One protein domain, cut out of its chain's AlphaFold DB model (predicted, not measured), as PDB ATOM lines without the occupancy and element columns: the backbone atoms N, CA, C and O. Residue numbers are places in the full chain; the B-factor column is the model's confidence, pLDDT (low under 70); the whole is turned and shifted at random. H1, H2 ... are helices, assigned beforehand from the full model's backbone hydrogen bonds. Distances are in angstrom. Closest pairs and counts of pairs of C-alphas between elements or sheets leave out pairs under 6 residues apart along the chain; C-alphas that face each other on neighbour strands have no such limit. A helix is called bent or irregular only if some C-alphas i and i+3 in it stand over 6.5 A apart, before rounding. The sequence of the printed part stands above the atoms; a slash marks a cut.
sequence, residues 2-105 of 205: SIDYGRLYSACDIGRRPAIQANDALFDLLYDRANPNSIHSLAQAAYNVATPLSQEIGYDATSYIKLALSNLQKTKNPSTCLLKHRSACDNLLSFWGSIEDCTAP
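What this domain is: This is residues 2 to 105 of the 205 residues of an uncharacterized protein of Atopobium sp (UniProt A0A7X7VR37). Three long helices, H3, H4 and H5, lie side by side in a zigzag that runs along the long axis, with H4 between the other two and joined to each by a tight turn. At the end where H5 begins, the short helix H2 sits next to it, and the small helix H1 lies farther out, clear of the three long ones. The printed part has 104 residues with five named helices, in the order H1 H2 H3 H4 H5, and no named strand; its class is all helix. It is elongated, with spans of 47 by 26 by 22 A, and only just compact, close to loose, with a radius of gyration of the C-alphas of 15.2 A.

Where its parts are: Find C-alpha 78 at (25.000, -50.352, -45.427); from there H5, the longest helix, residues 78 to 101, runs 33.6 A to C-alpha 101 at (48.999, -48.618, -21.946). It has a kink of 28 degrees near residue 85 and is irregular, but only just: C-alphas 80 and 83 are 6.9 A apart. Before it, H4, residues 59 to 73, is 20.8 A long. H3, residues 39 to 57, is 21.8 A long, with a kink of 59 degrees near residue 51; it is irregular, with C-alphas 52 and 55 7.2 A apart. H2 is residues 22 to 30. Look for H1, residues 5 to 11, from C-alpha 5 at (33.046, -62.938, -53.829).

How they stand to each other: Start with H4 and H5, a helical hairpin: they touch, opposite ways at a shallow tilt of 13 degrees, and their closest C-alphas, those of Ala 68 and Ala 88, are 4.1 A apart. H3 and H4 form another helical hairpin; they touch, opposite ways at a shallow tilt of 15 degrees, closest at the C-alphas of Ala 50 and Thr 62, 6.0 A. H3 and H5 are close but not clearly touching, closest at the C-alphas of Ile 57 and Ile 99, 6.6 A. H2 only just touches H5, with 3 pairs of C-alphas within 8 A and with residue 78 of H5 alone; the closest are those of Asn 23 and Pro 78, 6.5 A. H2 and H3 touch only at the corner by their link, and only just, with 3 pairs; the C-alphas of Leu 30 and Ile 39 are closest, 4.8 A. H1 is close to H2 but not clearly touching, 7.1 A between the C-alphas of Tyr 5 and Ala 25, and is apart from H3, H4 and H5. In H1 and H2 every O i to N i+4 pair is within hydrogen-bond range; in H3 it is 11 of 15, in H4 10 of 11 and in H5 17 of 20.

The domain as a whole: Go from Ile 20 to Pro 105 for the two C-alphas farthest apart, 47.1 A. The printed part has no cut, and no link is long. In this model the mean pLDDT of the printed part is 87.6, and residues 75 to 81, of which 78 to 81 belong to H5, are under 70.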
ATOM      1  N   SER A   2      36.298 -56.671 -61.244       74.19
ATOM      2  CA  SER A   2      35.128 -57.247 -60.571       74.19
ATOM      3  C   SER A   2      35.609 -58.030 -59.345       74.19
ATOM      4  O   SER A   2      36.569 -58.790 -59.457       74.19
ATOM      5  N   ILE A   3      34.993 -57.824 -58.179       80.25
ATOM      6  CA  ILE A   3      35.367 -58.539 -56.951       80.25
ATOM      7  C   ILE A   3      34.875 -59.987 -57.055       80.25
ATOM      8  O   ILE A   3      33.686 -60.229 -57.251       80.25
ATOM      9  N   ASP A   4      35.780 -60.950 -56.881       88.44
ATOM     10  CA  ASP A   4      35.435 -62.369 -56.766       88.44
ATOM     11  C   ASP A   4      34.966 -62.687 -55.336       88.44
ATOM     12  O   ASP A   4      35.761 -62.984 -54.435       88.44
ATOM     13  N   TYR A   5      33.652 -62.606 -55.118       88.00
ATOM     14  CA  TYR A   5      33.046 -62.938 -53.829       88.00
ATOM     15  C   TYR A   5      33.146 -64.429 -53.489       88.00
ATOM     16  O   TYR A   5      33.156 -64.768 -52.310       88.00
ATOM     17  N   GLY A   6      33.276 -65.322 -54.476       88.25
ATOM     18  CA  GLY A   6      33.480 -66.750 -54.222       88.25
ATOM     19  C   GLY A   6      34.806 -66.994 -53.509       88.25
ATOM     20  O   GLY A   6      34.849 -67.637 -52.456       88.25
ATOM     21  N   ARG A   7      35.878 -66.381 -54.020       88.56
ATOM     22  CA  ARG A   7      37.192 -66.401 -53.370       88.56
ATOM     23  C   ARG A   7      37.168 -65.737 -51.993       88.56
ATOM     24  O   ARG A   7      37.788 -66.262 -51.072       88.56
ATOM     25  N   LEU A   8      36.462 -64.614 -51.834       88.62
ATOM     26  CA  LEU A   8      36.326 -63.936 -50.538       88.62
ATOM     27  C   LEU A   8      35.638 -64.831 -49.499       88.62
ATOM     28  O   LEU A   8      36.152 -64.991 -48.396       88.62
ATOM     29  N   TYR A   9      34.496 -65.424 -49.851       91.12
ATOM     30  CA  TYR A   9      33.711 -66.255 -48.939       91.12
ATOM     31  C   TYR A   9      34.490 -67.500 -48.529       91.12
ATOM     32  O   TYR A   9      34.535 -67.821 -47.345       91.12
ATOM     33  N   SER A  10      35.172 -68.145 -49.480       88.69
ATOM     34  CA  SER A  10      36.058 -69.273 -49.189       88.69
ATOM     35  C   SER A  10      37.209 -68.869 -48.260       88.69
ATOM     36  O   SER A  10      37.450 -69.549 -47.271       88.69
ATOM     37  N   ALA A  11      37.874 -67.733 -48.502       88.69
ATOM     38  CA  ALA A  11      38.956 -67.255 -47.637       88.69
ATOM     39  C   ALA A  11      38.477 -66.857 -46.227       88.69
ATOM     40  O   ALA A  11      39.227 -66.958 -45.257       88.69
ATOM     41  N   CYS A  12      37.234 -66.408 -46.080       88.12
ATOM     42  CA  CYS A  12      36.657 -66.025 -44.792       88.12
ATOM     43  C   CYS A  12      35.872 -67.157 -44.102       88.12
ATOM     44  O   CYS A  12      35.245 -66.895 -43.080       88.12
ATOM     45  N   ASP A  13      35.897 -68.389 -44.626       87.81
ATOM     46  CA  ASP A  13      35.088 -69.522 -44.145       87.81
ATOM     47  C   ASP A  13      33.585 -69.183 -44.021       87.81
ATOM     48  O   ASP A  13      32.900 -69.597 -43.081       87.81
ATOM     49  N   ILE A  14      33.043 -68.393 -44.949       87.62
ATOM     50  CA  ILE A  14      31.616 -68.056 -44.963       87.62
ATOM     51  C   ILE A  14      30.864 -69.213 -45.627       87.62
ATOM     52  O   ILE A  14      30.832 -69.329 -46.850       87.62
ATOM     53  N   GLY A  15      30.244 -70.072 -44.813       82.12
ATOM     54  CA  GLY A  15      29.533 -71.289 -45.237       82.12
ATOM     55  C   GLY A  15      28.183 -71.055 -45.929       82.12
ATOM     56  O   GLY A  15      27.235 -71.802 -45.699       82.12
ATOM     57  N   ARG A  16      28.057 -69.996 -46.733       83.25
ATOM     58  CA  ARG A  16      26.836 -69.637 -47.467       83.25
ATOM     59  C   ARG A  16      27.135 -69.376 -48.933       83.25
ATOM     60  O   ARG A  16      28.287 -69.230 -49.334       83.25
ATOM     61  N   ARG A  17      26.073 -69.304 -49.737       86.31
ATOM     62  CA  ARG A  17      26.189 -68.933 -51.147       86.31
ATOM     63  C   ARG A  17      26.846 -67.547 -51.253       86.31
ATOM     64  O   ARG A  17      26.351 -66.627 -50.604       86.31
ATOM     65  N   PRO A  18      27.900 -67.388 -52.074       87.56
ATOM     66  CA  PRO A  18      28.526 -66.093 -52.289       87.56
ATOM     67  C   PRO A  18      27.519 -65.051 -52.765       87.56
ATOM     68  O   PRO A  18      26.692 -65.325 -53.643       87.56
ATOM     69  N   ALA A  19      27.612 -63.857 -52.189       85.56
ATOM     70  CA  ALA A  19      26.840 -62.710 -52.624       85.56
ATOM     71  C   ALA A  19      27.137 -62.345 -54.083       85.56
ATOM     72  O   ALA A  19      28.243 -62.529 -54.593       85.56
ATOM     73  N   ILE A  20      26.126 -61.780 -54.741       84.44
ATOM     74  CA  ILE A  20      26.242 -61.232 -56.100       84.44
ATOM     75  C   ILE A  20      26.524 -59.723 -56.030       84.44
ATOM     76  O   ILE A  20      27.161 -59.162 -56.920       84.44
ATOM     77  N   GLN A  21      26.077 -59.063 -54.957       84.56
ATOM     78  CA  GLN A  21      26.235 -57.630 -54.740       84.56
ATOM     79  C   GLN A  21      27.192 -57.338 -53.583       84.56
ATOM     80  O   GLN A  21      27.233 -58.054 -52.584       84.56
ATOM     81  N   ALA A  22      27.917 -56.222 -53.690       82.75
ATOM     82  CA  ALA A  22      28.863 -55.784 -52.664       82.75
ATOM     83  C   ALA A  22      28.206 -55.578 -51.292       82.75
ATOM     84  O   ALA A  22      28.794 -55.920 -50.272       82.75
ATOM     85  N   ASN A  23      26.984 -55.040 -51.263       83.19
ATOM     86  CA  ASN A  23      26.272 -54.772 -50.015       83.19
ATOM     87  C   ASN A  23      25.938 -56.055 -49.248       83.19
ATOM     88  O   ASN A  23      26.088 -56.078 -48.028       83.19
ATOM     89  N   ASP A  24      25.549 -57.116 -49.956       84.12
ATOM     90  CA  ASP A  24      25.256 -58.416 -49.349       84.12
ATOM     91  C   ASP A  24      26.546 -59.059 -48.820       84.12
ATOM     92  O   ASP A  24      26.590 -59.512 -47.678       84.12
ATOM     93  N   ALA A  25      27.639 -58.990 -49.593       85.75
ATOM     94  CA  ALA A  25      28.955 -59.472 -49.164       85.75
ATOM     95  C   ALA A  25      29.460 -58.754 -47.904       85.75
ATOM     96  O   ALA A  25      29.975 -59.378 -46.975       85.75
ATOM     97  N   LEU A  26      29.299 -57.429 -47.861       85.31
ATOM     98  CA  LEU A  26      29.638 -56.621 -46.693       85.31
ATOM     99  C   LEU A  26      28.748 -56.968 -45.501       85.31
ATOM    100  O   LEU A  26      29.243 -57.008 -44.377       85.31
ATOM    101  N   PHE A  27      27.461 -57.235 -45.720       86.12
ATOM    102  CA  PHE A  27      26.559 -57.626 -44.645       86.12
ATOM    103  C   PHE A  27      26.949 -58.971 -44.025       86.12
ATOM    104  O   PHE A  27      27.115 -59.049 -42.804       86.12
ATOM    105  N   ASP A  28      27.169 -59.991 -44.853       88.12
ATOM    106  CA  ASP A  28      27.555 -61.337 -44.414       88.12
ATOM    107  C   ASP A  28      28.898 -61.344 -43.669       88.12
ATOM    108  O   ASP A  28      29.076 -62.078 -42.691       88.12
ATOM    109  N   LEU A  29      29.844 -60.507 -44.110       87.62
ATOM    110  CA  LEU A  29      31.156 -60.382 -43.483       87.62
ATOM    111  C   LEU A  29      31.110 -59.562 -42.188       87.62
ATOM    112  O   LEU A  29      31.789 -59.909 -41.224       87.62
ATOM    113  N   LEU A  30      30.364 -58.456 -42.144       86.75
ATOM    114  CA  LEU A  30      30.466 -57.486 -41.047       86.75
ATOM    115  C   LEU A  30      29.392 -57.658 -39.968       86.75
ATOM    116  O   LEU A  30      29.706 -57.503 -38.787       86.75
ATOM    117  N   TYR A  31      28.145 -57.952 -40.346       86.50
ATOM    118  CA  TYR A  31      26.979 -57.777 -39.465       86.50
ATOM    119  C   TYR A  31      26.206 -59.061 -39.172       86.50
ATOM    120  O   TYR A  31      25.486 -59.113 -38.172       86.50
ATOM    121  N   ASP A  32      26.329 -60.084 -40.016       87.75
ATOM    122  CA  ASP A  32      25.542 -61.301 -39.865       87.75
ATOM    123  C   ASP A  32      25.890 -62.074 -38.584       87.75
ATOM    124  O   ASP A  32      26.953 -62.675 -38.447       87.75
ATOM    125  N   ARG A  33      24.943 -62.106 -37.644       89.62
ATOM    126  CA  ARG A  33      25.094 -62.779 -36.347       89.62
ATOM    127  C   ARG A  33      24.991 -64.297 -36.434       89.62
ATOM    128  O   ARG A  33      25.423 -64.984 -35.516       89.62
ATOM    129  N   ALA A  34      24.382 -64.815 -37.496       88.44
ATOM    130  CA  ALA A  34      24.267 -66.248 -37.724       88.44
ATOM    131  C   ALA A  34      25.507 -66.813 -38.437       88.44
ATOM    132  O   ALA A  34      25.664 -68.030 -38.509       88.44
ATOM    133  N   ASN A  35      26.395 -65.955 -38.949       89.62
ATOM    134  CA  ASN A  35      27.704 -66.354 -39.445       89.62
ATOM    135  C   ASN A  35      28.731 -66.296 -38.295       89.62
ATOM    136  O   ASN A  35      29.037 -65.198 -37.824       89.62
ATOM    137  N   PRO A  36      29.303 -67.430 -37.844       90.94
ATOM    138  CA  PRO A  36      30.307 -67.435 -36.776       90.94
ATOM    139  C   PRO A  36      31.602 -66.704 -37.165       90.94
ATOM    140  O   PRO A  36      32.325 -66.239 -36.287       90.94
ATOM    141  N   ASN A  37      31.866 -66.558 -38.466       90.00
ATOM    142  CA  ASN A  37      33.059 -65.913 -39.006       90.00
ATOM    143  C   ASN A  37      32.839 -64.439 -39.384       90.00
ATOM    144  O   ASN A  37      33.743 -63.808 -39.934       90.00
ATOM    145  N   SER A  38      31.664 -63.865 -39.096       90.06
ATOM    146  CA  SER A  38      31.455 -62.428 -39.279       90.06
ATOM    147  C   SER A  38      32.210 -61.618 -38.223       90.06
ATOM    148  O   SER A  38      32.440 -62.073 -37.100       90.06
ATOM    149  N   ILE A  39      32.550 -60.370 -38.549       89.25
ATOM    150  CA  ILE A  39      33.211 -59.452 -37.614       89.25
ATOM    151  C   ILE A  39      32.357 -59.227 -36.364       89.25
ATOM    152  O   ILE A  39      32.905 -59.171 -35.265       89.25
ATOM    153  N   HIS A  40      31.028 -59.159 -36.496       91.12
ATOM    154  CA  HIS A  40      30.133 -59.103 -35.343       91.12
ATOM    155  C   HIS A  40      30.307 -60.322 -34.424       91.12
ATOM    156  O   HIS A  40      30.502 -60.156 -33.220       91.12
ATOM    157  N   SER A  41      30.228 -61.541 -34.963       92.12
ATOM    158  CA  SER A  41      30.322 -62.773 -34.170       92.12
ATOM    159  C   SER A  41      31.694 -62.933 -33.520       92.12
ATOM    160  O   SER A  41      31.782 -63.272 -32.339       92.12
ATOM    161  N   LEU A  42      32.763 -62.590 -34.241       91.31
ATOM    162  CA  LEU A  42      34.124 -62.577 -33.706       91.31
ATOM    163  C   LEU A  42      34.302 -61.521 -32.604       91.31
ATOM    164  O   LEU A  42      34.898 -61.815 -31.570       91.31
ATOM    165  N   ALA A  43      33.750 -60.314 -32.773       91.62
ATOM    166  CA  ALA A  43      33.779 -59.271 -31.746       91.62
ATOM    167  C   ALA A  43      32.974 -59.669 -30.498       91.62
ATOM    168  O   ALA A  43      33.402 -59.404 -29.376       91.62
ATOM    169  N   GLN A  44      31.838 -60.348 -30.676       94.44
ATOM    170  CA  GLN A  44      31.055 -60.898 -29.570       94.44
ATOM    171  C   GLN A  44      31.838 -61.976 -28.811       94.44
ATOM    172  O   GLN A  44      31.863 -61.954 -27.581       94.44
ATOM    173  N   ALA A  45      32.500 -62.895 -29.519       93.25
ATOM    174  CA  ALA A  45      33.352 -63.907 -28.901       93.25
ATOM    175  C   ALA A  45      34.519 -63.263 -28.134       93.25
ATOM    176  O   ALA A  45      34.765 -63.617 -26.982       93.25
ATOM    177  N   ALA A  46      35.177 -62.261 -28.725       91.12
ATOM    178  CA  ALA A  46      36.239 -61.502 -28.070       91.12
ATOM    179  C   ALA A  46      35.742 -60.791 -26.802       91.12
ATOM    180  O   ALA A  46      36.407 -60.856 -25.773       91.12
ATOM    181  N   TYR A  47      34.556 -60.175 -26.835       93.56
ATOM    182  CA  TYR A  47      33.949 -59.553 -25.655       93.56
ATOM    183  C   TYR A  47      33.681 -60.569 -24.538       93.56
ATOM    184  O   TYR A  47      33.961 -60.293 -23.370       93.56
ATOM    185  N   ASN A  48      33.182 -61.757 -24.887       93.62
ATOM    186  CA  ASN A  48      32.912 -62.821 -23.918       93.62
ATOM    187  C   ASN A  48      34.200 -63.316 -23.243       93.62
ATOM    188  O   ASN A  48      34.190 -63.574 -22.045       93.62
ATOM    189  N   VAL A  49      35.307 -63.404 -23.992       89.44
ATOM    190  CA  VAL A  49      36.632 -63.775 -23.460       89.44
ATOM    191  C   VAL A  49      37.257 -62.639 -22.645       89.44
ATOM    192  O   VAL A  49      37.861 -62.889 -21.607       89.44
ATOM    193  N   ALA A  50      37.104 -61.389 -23.080       89.50
ATOM    194  CA  ALA A  50      37.677 -60.228 -22.404       89.50
ATOM    195  C   ALA A  50      36.954 -59.879 -21.096       89.50
ATOM    196  O   ALA A  50      37.578 -59.378 -20.167       89.50
ATOM    197  N   THR A  51      35.650 -60.160 -20.992       91.00
ATOM    198  CA  THR A  51      34.848 -59.783 -19.817       91.00
ATOM    199  C   THR A  51      35.428 -60.343 -18.505       91.00
ATOM    200  O   THR A  51      35.695 -59.531 -17.615       91.00
ATOM    201  N   PRO A  52      35.721 -61.654 -18.374       91.00
ATOM    202  CA  PRO A  52      36.405 -62.198 -17.196       91.00
ATOM    203  C   PRO A  52      37.812 -61.630 -16.970       91.00
ATOM    204  O   PRO A  52      38.243 -61.506 -15.828       91.00
ATOM    205  N   LEU A  53      38.515 -61.256 -18.043       88.50
ATOM    206  CA  LEU A  53      39.870 -60.703 -17.986       88.50
ATOM    207  C   LEU A  53      39.904 -59.220 -17.599       88.50
ATOM    208  O   LEU A  53      40.987 -58.683 -17.398       88.50
ATOM    209  N   SER A  54      38.757 -58.543 -17.470       90.50
ATOM    210  CA  SER A  54      38.707 -57.086 -17.241       90.50
ATOM    211  C   SER A  54      39.442 -56.631 -15.976       90.50
ATOM    212  O   SER A  54      39.876 -55.486 -15.921       90.50
ATOM    213  N   GLN A  55      39.605 -57.510 -14.979       89.12
ATOM    214  CA  GLN A  55      40.414 -57.214 -13.788       89.12
ATOM    215  C   GLN A  55      41.910 -57.109 -14.102       89.12
ATOM    216  O   GLN A  55      42.617 -56.339 -13.466       89.12
ATOM    217  N   GLU A  56      42.378 -57.866 -15.094       89.06
ATOM    218  CA  GLU A  56      43.780 -57.916 -15.508       89.06
ATOM    219  C   GLU A  56      44.094 -56.827 -16.534       89.06
ATOM    220  O   GLU A  56      45.088 -56.115 -16.421       89.06
ATOM    221  N   ILE A  57      43.240 -56.688 -17.554       90.50
ATOM    222  CA  ILE A  57      43.489 -55.802 -18.705       90.50
ATOM    223  C   ILE A  57      42.823 -54.429 -18.586       90.50
ATOM    224  O   ILE A  57      43.029 -53.574 -19.445       90.50
ATOM    225  N   GLY A  58      42.034 -54.217 -17.532       89.88
ATOM    226  CA  GLY A  58      41.275 -52.998 -17.289       89.88
ATOM    227  C   GLY A  58      39.880 -53.007 -17.917       89.88
ATOM    228  O   GLY A  58      39.632 -53.552 -18.997       89.88
ATOM    229  N   TYR A  59      38.944 -52.344 -17.239       91.75
ATOM    230  CA  TYR A  59      37.568 -52.188 -17.710       91.75
ATOM    231  C   TYR A  59      37.448 -51.300 -18.952       91.75
ATOM    232  O   TYR A  59      36.519 -51.488 -19.744       91.75
ATOM    233  N   ASP A  60      38.383 -50.371 -19.148       89.75
ATOM    234  CA  ASP A  60      38.405 -49.481 -20.312       89.75
ATOM    235  C   ASP A  60      38.625 -50.277 -21.605       89.75
ATOM    236  O   ASP A  60      37.837 -50.154 -22.549       89.75
ATOM    237  N   ALA A  61      39.601 -51.194 -21.611       90.75
ATOM    238  CA  ALA A  61      39.873 -52.084 -22.738       90.75
ATOM    239  C   ALA A  61      38.621 -52.889 -23.132       90.75
ATOM    240  O   ALA A  61      38.171 -52.853 -24.283       90.75
ATOM    241  N   THR A  62      37.983 -53.561 -22.171       92.12
ATOM    242  CA  THR A  62      36.761 -54.343 -22.428       92.12
ATOM    243  C   THR A  62      35.593 -53.461 -22.895       92.12
ATOM    244  O   THR A  62      34.798 -53.869 -23.752       92.12
ATOM    245  N   SER A  63      35.495 -52.227 -22.389       94.56
ATOM    246  CA  SER A  63      34.452 -51.269 -22.777       94.56
ATOM    247  C   SER A  63      34.554 -50.864 -24.245       94.56
ATOM    248  O   SER A  63      33.527 -50.763 -24.921       94.56
ATOM    249  N   TYR A  64      35.764 -50.723 -24.788       95.94
ATOM    250  CA  TYR A  64      35.953 -50.444 -26.210       95.94
ATOM    251  C   TYR A  64      35.440 -51.574 -27.113       95.94
ATOM    252  O   TYR A  64      34.752 -51.299 -28.100       95.94
ATOM    253  N   ILE A  65      35.659 -52.844 -26.750       93.75
ATOM    254  CA  ILE A  65      35.085 -53.982 -27.491       93.75
ATOM    255  C   ILE A  65      33.550 -53.920 -27.446       93.75
ATOM    256  O   ILE A  65      32.883 -54.075 -28.473       93.75
ATOM    257  N   LYS A  66      32.972 -53.617 -26.276       94.50
ATOM    258  CA  LYS A  66      31.518 -53.462 -26.108       94.50
ATOM    259  C   LYS A  66      30.947 -52.339 -26.975       94.50
ATOM    260  O   LYS A  66      29.890 -52.504 -27.587       94.50
ATOM    261  N   LEU A  67      31.629 -51.195 -27.042       95.19
ATOM    262  CA  LEU A  67      31.226 -50.062 -27.874       95.19
ATOM    263  C   LEU A  67      31.328 -50.396 -29.366       95.19
ATOM    264  O   LEU A  67      30.427 -50.047 -30.133       95.19
ATOM    265  N   ALA A  68      32.385 -51.099 -29.789       93.38
ATOM    266  CA  ALA A  68      32.516 -51.594 -31.157       93.38
ATOM    267  C   ALA A  68      31.343 -52.511 -31.526       93.38
ATOM    268  O   ALA A  68      30.666 -52.276 -32.527       93.38
ATOM    269  N   LEU A  69      31.029 -53.482 -30.666       92.56
ATOM    270  CA  LEU A  69      29.901 -54.391 -30.842       92.56
ATOM    271  C   LEU A  69      28.561 -53.640 -30.915       92.56
ATOM    272  O   LEU A  69      27.768 -53.883 -31.820       92.56
ATOM    273  N   SER A  70      28.322 -52.670 -30.027       92.00
ATOM    274  CA  SER A  70      27.111 -51.836 -30.049       92.00
ATOM    275  C   SER A  70      26.953 -51.081 -31.375       92.00
ATOM    276  O   SER A  70      25.846 -50.988 -31.914       92.00
ATOM    277  N   ASN A  71      28.053 -50.569 -31.936       90.38
ATOM    278  CA  ASN A  71      28.041 -49.909 -33.239       90.38
ATOM    279  C   ASN A  71      27.745 -50.890 -34.383       90.38
ATOM    280  O   ASN A  71      26.929 -50.550 -35.235       90.38
ATOM    281  N   LEU A  72      28.307 -52.105 -34.361       88.38
ATOM    282  CA  LEU A  72      28.011 -53.169 -35.336       88.38
ATOM    283  C   LEU A  72      26.572 -53.710 -35.225       88.38
ATOM    284  O   LEU A  72      26.008 -54.202 -36.196       88.38
ATOM    285  N   GLN A  73      25.951 -53.643 -34.046       85.94
ATOM    286  CA  GLN A  73      24.582 -54.125 -33.829       85.94
ATOM    287  C   GLN A  73      23.508 -53.144 -34.295       85.94
ATOM    288  O   GLN A  73      22.408 -53.563 -34.661       85.94
ATOM    289  N   LYS A  74      23.802 -51.841 -34.248       76.62
ATOM    290  CA  LYS A  74      22.870 -50.769 -34.632       76.62
ATOM    291  C   LYS A  74      22.776 -50.581 -36.146       76.62
ATOM    292  O   LYS A  74      21.919 -49.840 -36.623       76.62
ATOM    293  N   THR A  75      23.634 -51.244 -36.909       68.50
ATOM    294  CA  THR A  75      23.730 -51.095 -38.356       68.50
ATOM    295  C   THR A  75      22.907 -52.153 -39.072       68.50
ATOM    296  O   THR A  75      23.313 -53.304 -39.181       68.50
ATOM    297  N   LYS A  76      21.733 -51.749 -39.565       64.06
ATOM    298  CA  LYS A  76      20.882 -52.579 -40.436       64.06
ATOM    299  C   LYS A  76      20.990 -52.214 -41.918       64.06
ATOM    300  O   LYS A  76      20.561 -52.993 -42.756       64.06
ATOM    301  N   ASN A  77      21.523 -51.032 -42.240       63.75
ATOM    302  CA  ASN A  77      21.563 -50.507 -43.603       63.75
ATOM    303  C   ASN A  77      22.992 -50.063 -43.974       63.75
ATOM    304  O   ASN A  77      23.484 -49.130 -43.340       63.75
ATOM    305  N   PRO A  78      23.639 -50.673 -44.988       59.06
ATOM    306  CA  PRO A  78      25.000 -50.352 -45.427       59.06
ATOM    307  C   PRO A  78      25.254 -48.863 -45.727       59.06
ATOM    308  O   PRO A  78      26.347 -48.370 -45.460       59.06
ATOM    309  N   SER A  79      24.254 -48.114 -46.211       58.97
ATOM    310  CA  SER A  79      24.421 -46.706 -46.616       58.97
ATOM    311  C   SER A  79      24.510 -45.719 -45.445       58.97
ATOM    312  O   SER A  79      25.255 -44.745 -45.519       58.97
ATOM    313  N   THR A  80      23.835 -45.987 -44.323       61.84
ATOM    314  CA  THR A  80      24.011 -45.243 -43.056       61.84
ATOM    315  C   THR A  80      25.094 -45.861 -42.168       61.84
ATOM    316  O   THR A  80      25.427 -45.338 -41.100       61.84
ATOM    317  N   CYS A  81      25.669 -46.977 -42.619       69.69
ATOM    318  CA  CYS A  81      26.589 -47.798 -41.856       69.69
ATOM    319  C   CYS A  81      28.013 -47.252 -41.808       69.69
ATOM    320  O   CYS A  81      28.719 -47.522 -40.843       69.69
ATOM    321  N   LEU A  82      28.448 -46.473 -42.805       77.62
ATOM    322  CA  LEU A  82      29.849 -46.056 -42.919       77.62
ATOM    323  C   LEU A  82      30.365 -45.368 -41.644       77.62
ATOM    324  O   LEU A  82      31.436 -45.707 -41.147       77.62
ATOM    325  N   LEU A  83      29.576 -44.451 -41.072       81.12
ATOM    326  CA  LEU A  83      29.938 -43.762 -39.829       81.12
ATOM    327  C   LEU A  83      30.015 -44.724 -38.641       81.12
ATOM    328  O   LEU A  83      30.922 -44.625 -37.823       81.12
ATOM    329  N   LYS A  84      29.092 -45.686 -38.554       84.06
ATOM    330  CA  LYS A  84      29.085 -46.690 -37.485       84.06
ATOM    331  C   LYS A  84      30.204 -47.712 -37.635       84.06
ATOM    332  O   LYS A  84      30.778 -48.108 -36.626       84.06
ATOM    333  N   HIS A  85      30.544 -48.089 -38.862       82.75
ATOM    334  CA  HIS A  85      31.701 -48.918 -39.165       82.75
ATOM    335  C   HIS A  85      32.984 -48.210 -38.745       82.75
ATOM    336  O   HIS A  85      33.770 -48.782 -37.999       82.75
ATOM    337  N   ARG A  86      33.136 -46.932 -39.117       87.88
ATOM    338  CA  ARG A  86      34.253 -46.103 -38.662       87.88
ATOM    339  C   ARG A  86      34.332 -46.060 -37.138       87.88
ATOM    340  O   ARG A  86      35.368 -46.408 -36.597       87.88
ATOM    341  N   SER A  87      33.231 -45.763 -36.443       91.06
ATOM    342  CA  SER A  87      33.220 -45.772 -34.974       91.06
ATOM    343  C   SER A  87      33.539 -47.145 -34.375       91.06
ATOM    344  O   SER A  87      34.156 -47.219 -33.320       91.06
ATOM    345  N   ALA A  88      33.117 -48.246 -35.005       90.62
ATOM    346  CA  ALA A  88      33.481 -49.587 -34.557       90.62
ATOM    347  C   ALA A  88      34.985 -49.845 -34.727       90.62
ATOM    348  O   ALA A  88      35.613 -50.351 -33.801       90.62
ATOM    349  N   CYS A  89      35.568 -49.453 -35.862       91.56
ATOM    350  CA  CYS A  89      37.010 -49.514 -36.090       91.56
ATOM    351  C   CYS A  89      37.779 -48.649 -35.090       91.56
ATOM    352  O   CYS A  89      38.726 -49.147 -34.491       91.56
ATOM    353  N   ASP A  90      37.348 -47.407 -34.865       95.44
ATOM    354  CA  ASP A  90      37.974 -46.486 -33.915       95.44
ATOM    355  C   ASP A  90      37.973 -47.089 -32.505       95.44
ATOM    356  O   ASP A  90      39.018 -47.162 -31.868       95.44
ATOM    357  N   ASN A  91      36.842 -47.644 -32.055       95.81
ATOM    358  CA  ASN A  91      36.771 -48.342 -30.772       95.81
ATOM    359  C   ASN A  91      37.712 -49.559 -30.715       95.81
ATOM    360  O   ASN A  91      38.396 -49.754 -29.717       95.81
ATOM    361  N   LEU A  92      37.791 -50.380 -31.769       93.38
ATOM    362  CA  LEU A  92      38.730 -51.509 -31.804       93.38
ATOM    363  C   LEU A  92      40.197 -51.053 -31.795       93.38
ATOM    364  O   LEU A  92      41.044 -51.748 -31.240       93.38
ATOM    365  N   LEU A  93      40.517 -49.901 -32.388       94.88
ATOM    366  CA  LEU A  93      41.849 -49.301 -32.307       94.88
ATOM    367  C   LEU A  93      42.135 -48.770 -30.898       94.88
ATOM    368  O   LEU A  93      43.215 -49.029 -30.371       94.88
ATOM    369  N   SER A  94      41.166 -48.110 -30.259       96.12
ATOM    370  CA  SER A  94      41.268 -47.676 -28.861       96.12
ATOM    371  C   SER A  94      41.443 -48.851 -27.901       96.12
ATOM    372  O   SER A  94      42.210 -48.734 -26.953       96.12
ATOM    373  N   PHE A  95      40.819 -50.004 -28.172       94.44
ATOM    374  CA  PHE A  95      41.100 -51.240 -27.437       94.44
ATOM    375  C   PHE A  95      42.589 -51.602 -27.503       94.44
ATOM    376  O   PHE A  95      43.194 -51.851 -26.466       94.44
ATOM    377  N   TRP A  96      43.202 -51.594 -28.691       94.75
ATOM    378  CA  TRP A  96      44.627 -51.917 -28.820       94.75
ATOM    379  C   TRP A  96      45.527 -50.913 -28.101       94.75
ATOM    380  O   TRP A  96      46.440 -51.349 -27.409       94.75
ATOM    381  N   GLY A  97      45.245 -49.610 -28.207       94.81
ATOM    382  CA  GLY A  97      45.975 -48.590 -27.444       94.81
ATOM    383  C   GLY A  97      45.837 -48.798 -25.933       94.81
ATOM    384  O   GLY A  97      46.826 -48.826 -25.213       94.81
ATOM    385  N   SER A  98      44.620 -49.084 -25.462       94.75
ATOM    386  CA  SER A  98      44.358 -49.366 -24.048       94.75
ATOM    387  C   SER A  98      45.096 -50.611 -23.541       94.75
ATOM    388  O   SER A  98      45.578 -50.593 -22.415       94.75
ATOM    389  N   ILE A  99      45.228 -51.668 -24.350       95.00
ATOM    390  CA  ILE A  99      46.028 -52.853 -23.993       95.00
ATOM    391  C   ILE A  99      47.524 -52.533 -23.915       95.00
ATOM    392  O   ILE A  99      48.227 -53.112 -23.088       95.00
ATOM    393  N   GLU A 100      48.042 -51.652 -24.769       92.69
ATOM    394  CA  GLU A 100      49.453 -51.248 -24.713       92.69
ATOM    395  C   GLU A 100      49.751 -50.467 -23.425       92.69
ATOM    396  O   GLU A 100      50.712 -50.799 -22.717       92.69
ATOM    397  N   ASP A 101      48.864 -49.531 -23.084       91.81
ATOM    398  CA  ASP A 101      48.999 -48.618 -21.946       91.81
ATOM    399  C   ASP A 101      48.585 -49.231 -20.597       91.81
ATOM    400  O   ASP A 101      48.876 -48.661 -19.544       91.81
ATOM    401  N   CYS A 102      47.914 -50.390 -20.582       91.56
ATOM    402  CA  CYS A 102      47.455 -50.980 -19.328       91.56
ATOM    403  C   CYS A 102      48.607 -51.539 -18.477       91.56
ATOM    404  O   CYS A 102      49.664 -51.968 -18.963       91.56
ATOM    405  N   THR A 103      48.359 -51.588 -17.168       91.19
ATOM    406  CA  THR A 103      49.292 -52.081 -16.145       91.19
ATOM    407  C   THR A 103      49.376 -53.607 -16.080       91.19
ATOM    408  O   THR A 103      50.048 -54.136 -15.197       91.19
ATOM    409  N   ALA A 104      48.697 -54.319 -16.987       92.25
ATOM    410  CA  ALA A 104      48.744 -55.771 -17.042       92.25
ATOM    411  C   ALA A 104      50.198 -56.261 -17.192       92.25
ATOM    412  O   ALA A 104      50.988 -55.642 -17.921       92.25
ATOM    413  N   PRO A 105      50.553 -57.396 -16.570       91.50
ATOM    414  CA  PRO A 105      51.866 -58.006 -16.732       91.50
ATOM    415  C   PRO A 105      52.242 -58.244 -18.202       91.50
ATOM    416  O   PRO A 105      51.396 -58.560 -19.046       91.50
TER     417      PRO A 105